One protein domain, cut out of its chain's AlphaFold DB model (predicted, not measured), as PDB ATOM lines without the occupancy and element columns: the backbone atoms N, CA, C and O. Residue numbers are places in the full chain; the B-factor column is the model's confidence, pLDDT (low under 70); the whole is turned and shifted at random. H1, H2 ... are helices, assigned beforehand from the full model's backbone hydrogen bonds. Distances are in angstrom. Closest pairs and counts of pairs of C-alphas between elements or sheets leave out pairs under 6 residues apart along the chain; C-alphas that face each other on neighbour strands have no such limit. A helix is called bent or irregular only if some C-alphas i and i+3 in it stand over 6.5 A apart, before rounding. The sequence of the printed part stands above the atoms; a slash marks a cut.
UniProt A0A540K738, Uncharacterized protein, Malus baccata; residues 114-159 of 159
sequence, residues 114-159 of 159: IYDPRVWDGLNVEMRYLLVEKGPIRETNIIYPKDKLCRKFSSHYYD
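What this domain is: This is residues 114 to 159 of the 159 residues of an uncharacterized protein of Malus baccata (UniProt A0A540K738). This is an extended model with little regular structure: two short helices, H1 then H2, make a small head at one end, and a long strandless tail, residues 135 to 159, runs away from it and folds part of the way back. The far turn, residues 146 to 151, sticks out free. The printed part has 46 residues, 16 of them in the two named helices, with no named strand; the class is all helix. The radius of gyration of the C-alphas is 15.7 A, and the spans are 47 by 20 by 12 A, a rod.

Where its parts are: Find C-alpha 117 at (6.293, -2.008, 18.292); from there H1 runs through residues 117 to 122, 10.1 A long. H2, residues 125 to 134, starts at C-alpha 125 and covers 14.2 A to C-alpha 134 at (-6.512, 0.759, 12.377).

How they stand to each other: Look at the tight link of two residues from H1 to H2. The helices are near each other, with 5 pairs of C-alphas within 10 A and the closest 8.1 A apart. H1 is irregular: C-alphas 118 and 121 are 7.4 A apart. In H2 every O i to N i+4 pair is within hydrogen-bond range; in H1 0 of 2 are, beside 2 of 3 O i to N i+3 pairs.

The domain as a whole: The C-alphas of Val 125 and Leu 149, the two farthest apart, are 47.1 A apart. The printed part has no cut and ends at Asp 159, the chain's last residue, which alone is under 70 in pLDDT.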
ATOM      1  N   ILE A 114       0.842   3.701  20.820       89.88
ATOM      2  CA  ILE A 114       0.325   2.351  20.537       89.88
ATOM      3  C   ILE A 114       0.861   1.763  19.222       89.88
ATOM      4  O   ILE A 114       0.855   0.547  19.035       89.88
ATOM      5  N   TYR A 115       1.338   2.614  18.310       89.06
ATOM      6  CA  TYR A 115       1.906   2.204  17.029       89.06
ATOM      7  C   TYR A 115       3.411   1.916  17.106       89.06
ATOM      8  O   TYR A 115       3.978   1.466  16.113       89.06
ATOM      9  N   ASP A 116       4.065   2.146  18.251       89.31
ATOM     10  CA  ASP A 116       5.462   1.765  18.454       89.31
ATOM     11  C   ASP A 116       5.547   0.272  18.835       89.31
ATOM     12  O   ASP A 116       5.066  -0.122  19.901       89.31
ATOM     13  N   PRO A 117       6.174  -0.582  18.006       90.25
ATOM     14  CA  PRO A 117       6.293  -2.008  18.292       90.25
ATOM     15  C   PRO A 117       7.061  -2.323  19.580       90.25
ATOM     16  O   PRO A 117       6.895  -3.410  20.127       90.25
ATOM     17  N   ARG A 118       7.864  -1.389  20.107       89.75
ATOM     18  CA  ARG A 118       8.596  -1.576  21.371       89.75
ATOM     19  C   ARG A 118       7.679  -1.710  22.581       89.75
ATOM     20  O   ARG A 118       8.082  -2.308  23.570       89.75
ATOM     21  N   VAL A 119       6.471  -1.147  22.517       89.50
ATOM     22  CA  VAL A 119       5.509  -1.173  23.631       89.50
ATOM     23  C   VAL A 119       4.417  -2.230  23.450       89.50
ATOM     24  O   VAL A 119       3.526  -2.330  24.291       89.50
ATOM     25  N   TRP A 120       4.475  -3.040  22.383       91.00
ATOM     26  CA  TRP A 120       3.425  -4.011  22.049       91.00
ATOM     27  C   TRP A 120       3.245  -5.120  23.084       91.00
ATOM     28  O   TRP A 120       2.116  -5.566  23.298       91.00
ATOM     29  N   ASP A 121       4.320  -5.502  23.774       89.50
ATOM     30  CA  ASP A 121       4.287  -6.521  24.827       89.50
ATOM     31  C   ASP A 121       3.418  -6.100  26.027       89.50
ATOM     32  O   ASP A 121       2.846  -6.951  26.707       89.50
ATOM     33  N   GLY A 122       3.278  -4.789  26.265       87.62
ATOM     34  CA  GLY A 122       2.498  -4.213  27.366       87.62
ATOM     35  C   GLY A 122       1.107  -3.701  26.977       87.62
ATOM     36  O   GLY A 122       0.443  -3.072  27.800       87.62
ATOM     37  N   LEU A 123       0.652  -3.917  25.736       89.81
ATOM     38  CA  LEU A 123      -0.641  -3.393  25.286       89.81
ATOM     39  C   LEU A 123      -1.822  -4.167  25.882       89.81
ATOM     40  O   LEU A 123      -1.906  -5.395  25.801       89.81
ATOM     41  N   ASN A 124      -2.809  -3.425  26.384       90.69
ATOM     42  CA  ASN A 124      -4.094  -3.995  26.783       90.69
ATOM     43  C   ASN A 124      -4.831  -4.603  25.565       90.69
ATOM     44  O   ASN A 124      -4.616  -4.208  24.420       90.69
ATOM     45  N   VAL A 125      -5.741  -5.547  25.811       92.62
ATOM     46  CA  VAL A 125      -6.587  -6.209  24.805       92.62
ATOM     47  C   VAL A 125      -7.292  -5.194  23.895       92.62
ATOM     48  O   VAL A 125      -7.189  -5.311  22.678       92.62
ATOM     49  N   GLU A 126      -7.901  -4.154  24.466       91.69
ATOM     50  CA  GLU A 126      -8.589  -3.100  23.702       91.69
ATOM     51  C   GLU A 126      -7.645  -2.319  22.775       91.69
ATOM     52  O   GLU A 126      -7.974  -2.044  21.624       91.69
ATOM     53  N   MET A 127      -6.430  -2.008  23.239       89.62
ATOM     54  CA  MET A 127      -5.422  -1.319  22.421       89.62
ATOM     55  C   MET A 127      -4.915  -2.209  21.288       89.62
ATOM     56  O   MET A 127      -4.666  -1.722  20.188       89.62
ATOM     57  N   ARG A 128      -4.803  -3.521  21.531       90.44
ATOM     58  CA  ARG A 128      -4.473  -4.492  20.484       90.44
ATOM     59  C   ARG A 128      -5.589  -4.598  19.450       90.44
ATOM     60  O   ARG A 128      -5.284  -4.609  18.263       90.44
ATOM     61  N   TYR A 129      -6.857  -4.630  19.869       93.75
ATOM     62  CA  TYR A 129      -7.984  -4.588  18.933       93.75
ATOM     63  C   TYR A 129      -7.954  -3.317  18.085       93.75
ATOM     64  O   TYR A 129      -8.043  -3.409  16.863       93.75
ATOM     65  N   LEU A 130      -7.726  -2.158  18.707       92.19
ATOM     66  CA  LEU A 130      -7.596  -0.890  17.994       92.19
ATOM     67  C   LEU A 130      -6.428  -0.901  16.993       92.19
ATOM     68  O   LEU A 130      -6.593  -0.454  15.862       92.19
ATOM     69  N   LEU A 131      -5.264  -1.436  17.376       91.56
ATOM     70  CA  LEU A 131      -4.095  -1.561  16.499       91.56
ATOM     71  C   LEU A 131      -4.368  -2.488  15.306       91.56
ATOM     72  O   LEU A 131      -3.941  -2.192  14.195       91.56
ATOM     73  N   VAL A 132      -5.089  -3.591  15.516       92.69
ATOM     74  CA  VAL A 132      -5.493  -4.507  14.438       92.69
ATOM     75  C   VAL A 132      -6.524  -3.854  13.516       92.69
ATOM     76  O   VAL A 132      -6.441  -4.019  12.303       92.69
ATOM     77  N   GLU A 133      -7.475  -3.100  14.071       93.94
ATOM     78  CA  GLU A 133      -8.517  -2.413  13.303       93.94
ATOM     79  C   GLU A 133      -7.954  -1.257  12.464       93.94
ATOM     80  O   GLU A 133      -8.314  -1.105  11.298       93.94
ATOM     81  N   LYS A 134      -7.083  -0.423  13.048       91.25
ATOM     82  CA  LYS A 134      -6.512   0.759  12.377       91.25
ATOM     83  C   LYS A 134      -5.258   0.446  11.568       91.25
ATOM     84  O   LYS A 134      -4.973   1.152  10.604       91.25
ATOM     85  N   GLY A 135      -4.539  -0.610  11.936       87.31
ATOM     86  CA  GLY A 135      -3.252  -0.961  11.355       87.31
ATOM     87  C   GLY A 135      -2.133   0.028  11.719       87.31
ATOM     88  O   GLY A 135      -2.361   1.031  12.396       87.31
ATOM     89  N   PRO A 136      -0.895  -0.246  11.280       84.75
ATOM     90  CA  PRO A 136       0.221   0.680  11.436       84.75
ATOM     91  C   PRO A 136      -0.033   1.998  10.696       84.75
ATOM     92  O   PRO A 136      -0.518   1.998   9.562       84.75
ATOM     93  N   ILE A 137       0.363   3.122  11.298       85.38
ATOM     94  CA  ILE A 137       0.328   4.422  10.620       85.38
ATOM     95  C   ILE A 137       1.339   4.404   9.469       85.38
ATOM     96  O   ILE A 137       2.524   4.137   9.673       85.38
ATOM     97  N   ARG A 138       0.872   4.719   8.257       81.38
ATOM     98  CA  ARG A 138       1.717   4.895   7.071       81.38
ATOM     99  C   ARG A 138       1.776   6.372   6.720       81.38
ATOM    100  O   ARG A 138       0.752   7.002   6.467       81.38
ATOM    101  N   GLU A 139       2.978   6.922   6.692       83.94
ATOM    102  CA  GLU A 139       3.205   8.278   6.210       83.94
ATOM    103  C   GLU A 139       3.294   8.261   4.678       83.94
ATOM    104  O   GLU A 139       4.152   7.604   4.089       83.94
ATOM    105  N   THR A 140       2.397   8.985   4.011       80.12
ATOM    106  CA  THR A 140       2.298   8.991   2.541       80.12
ATOM    107  C   THR A 140       3.219  10.015   1.872       80.12
ATOM    108  O   THR A 140       3.575   9.855   0.708       80.12
ATOM    109  N   ASN A 141       3.658  11.041   2.608       81.56
ATOM    110  CA  ASN A 141       4.402  12.189   2.077       81.56
ATOM    111  C   ASN A 141       5.876  12.213   2.517       81.56
ATOM    112  O   ASN A 141       6.452  13.282   2.722       81.56
ATOM    113  N   ILE A 142       6.498  11.042   2.674       86.88
ATOM    114  CA  ILE A 142       7.921  10.960   3.019       86.88
ATOM    115  C   ILE A 142       8.771  11.246   1.777       86.88
ATOM    116  O   ILE A 142       8.684  10.555   0.758       86.88
ATOM    117  N   ILE A 143       9.655  12.241   1.878       89.75
ATOM    118  CA  ILE A 143      10.709  12.473   0.888       89.75
ATOM    119  C   ILE A 143      11.952  11.699   1.319       89.75
ATOM    120  O   ILE A 143      12.649  12.083   2.256       89.75
ATOM    121  N   TYR A 144      12.249  10.622   0.600       91.12
ATOM    122  CA  TYR A 144      13.439   9.815   0.850       91.12
ATOM    123  C   TYR A 144      14.718  10.531   0.380       91.12
ATOM    124  O   TYR A 144      14.698  11.194  -0.670       91.12
ATOM    125  N   PRO A 145      15.835  10.395   1.123       94.81
ATOM    126  CA  PRO A 145      17.111  10.987   0.744       94.81
ATOM    127  C   PRO A 145      17.628  10.396  -0.572       94.81
ATOM    128  O   PRO A 145      17.300   9.266  -0.944       94.81
ATOM    129  N   LYS A 146      18.445  11.179  -1.281       95.69
ATOM    130  CA  LYS A 146      19.119  10.727  -2.502       95.69
ATOM    131  C   LYS A 146      20.444  10.044  -2.173       95.69
ATOM    132  O   LYS A 146      21.154  10.481  -1.270       95.69
ATOM    133  N   ASP A 147      20.785   9.007  -2.929       94.75
ATOM    134  CA  ASP A 147      22.110   8.387  -2.896       94.75
ATOM    135  C   ASP A 147      23.149   9.211  -3.688       94.75
ATOM    136  O   ASP A 147      22.842  10.252  -4.279       94.75
ATOM    137  N   LYS A 148      24.401   8.732  -3.722       96.44
ATOM    138  CA  LYS A 148      25.507   9.363  -4.471       96.44
ATOM    139  C   LYS A 148      25.241   9.459  -5.982       96.44
ATOM    140  O   LYS A 148      25.853  10.284  -6.650       96.44
ATOM    141  N   LEU A 149      24.343   8.625  -6.509       95.62
ATOM    142  CA  LEU A 149      23.933   8.577  -7.913       95.62
ATOM    143  C   LEU A 149      22.622   9.354  -8.149       95.62
ATOM    144  O   LEU A 149      21.996   9.211  -9.198       95.62
ATOM    145  N   CYS A 150      22.189  10.179  -7.189       92.69
ATOM    146  CA  CYS A 150      20.953  10.963  -7.245       92.69
ATOM    147  C   CYS A 150      19.653  10.137  -7.332       92.69
ATOM    148  O   CYS A 150      18.598  10.697  -7.651       92.69
ATOM    149  N   ARG A 151      19.686   8.840  -7.013       94.25
ATOM    150  CA  ARG A 151      18.500   7.973  -6.943       94.25
ATOM    151  C   ARG A 151      17.860   8.086  -5.563       94.25
ATOM    152  O   ARG A 151      18.551   8.313  -4.578       94.25
ATOM    153  N   LYS A 152      16.541   7.909  -5.477       93.75
ATOM    154  CA  LYS A 152      15.803   7.853  -4.206       93.75
ATOM    155  C   LYS A 152      14.735   6.771  -4.259       93.75
ATOM    156  O   LYS A 152      14.228   6.463  -5.338       93.75
ATOM    157  N   PHE A 153      14.374   6.237  -3.098       90.50
ATOM    158  CA  PHE A 153      13.214   5.361  -2.983       90.50
ATOM    159  C   PHE A 153      11.927   6.143  -3.298       90.50
ATOM    160  O   PHE A 153      11.793   7.319  -2.949       90.50
ATOM    161  N   SER A 154      10.999   5.486  -3.992       88.81
ATOM    162  CA  SER A 154       9.661   5.998  -4.282       88.81
ATOM    163  C   SER A 154       8.646   5.021  -3.710       88.81
ATOM    164  O   SER A 154       8.622   3.857  -4.106       88.81
ATOM    165  N   SER A 155       7.799   5.501  -2.803       86.88
ATOM    166  CA  SER A 155       6.706   4.719  -2.218       86.88
ATOM    167  C   SER A 155       5.513   4.544  -3.160       86.88
ATOM    168  O   SER A 155       4.595   3.814  -2.817       86.88
ATOM    169  N   HIS A 156       5.527   5.154  -4.352       85.31
ATOM    170  CA  HIS A 156       4.392   5.187  -5.287       85.31
ATOM    171  C   HIS A 156       3.837   3.808  -5.694       85.31
ATOM    172  O   HIS A 156       2.707   3.720  -6.153       85.31
ATOM    173  N   TYR A 157       4.627   2.742  -5.545       85.44
ATOM    174  CA  TYR A 157       4.244   1.378  -5.921       85.44
ATOM    175  C   TYR A 157       4.048   0.438  -4.717       85.44
ATOM    176  O   TYR A 157       3.968  -0.772  -4.909       85.44
ATOM    177  N   TYR A 158       4.027   0.964  -3.487       80.06
ATOM    178  CA  TYR A 158       4.057   0.174  -2.247       80.06
ATOM    179  C   TYR A 158       2.933   0.547  -1.263       80.06
ATOM    180  O   TYR A 158       3.176   0.697  -0.057       80.06
ATOM    181  N   ASP A 159       1.710   0.674  -1.785       68.06
ATOM    182  CA  ASP A 159       0.478   0.800  -0.990       68.06
ATOM    183  C   ASP A 159       0.094  -0.512  -0.291       68.06
ATOM    184  O   ASP A 159       0.357  -1.611  -0.823       68.06
TER     185      ASP A 159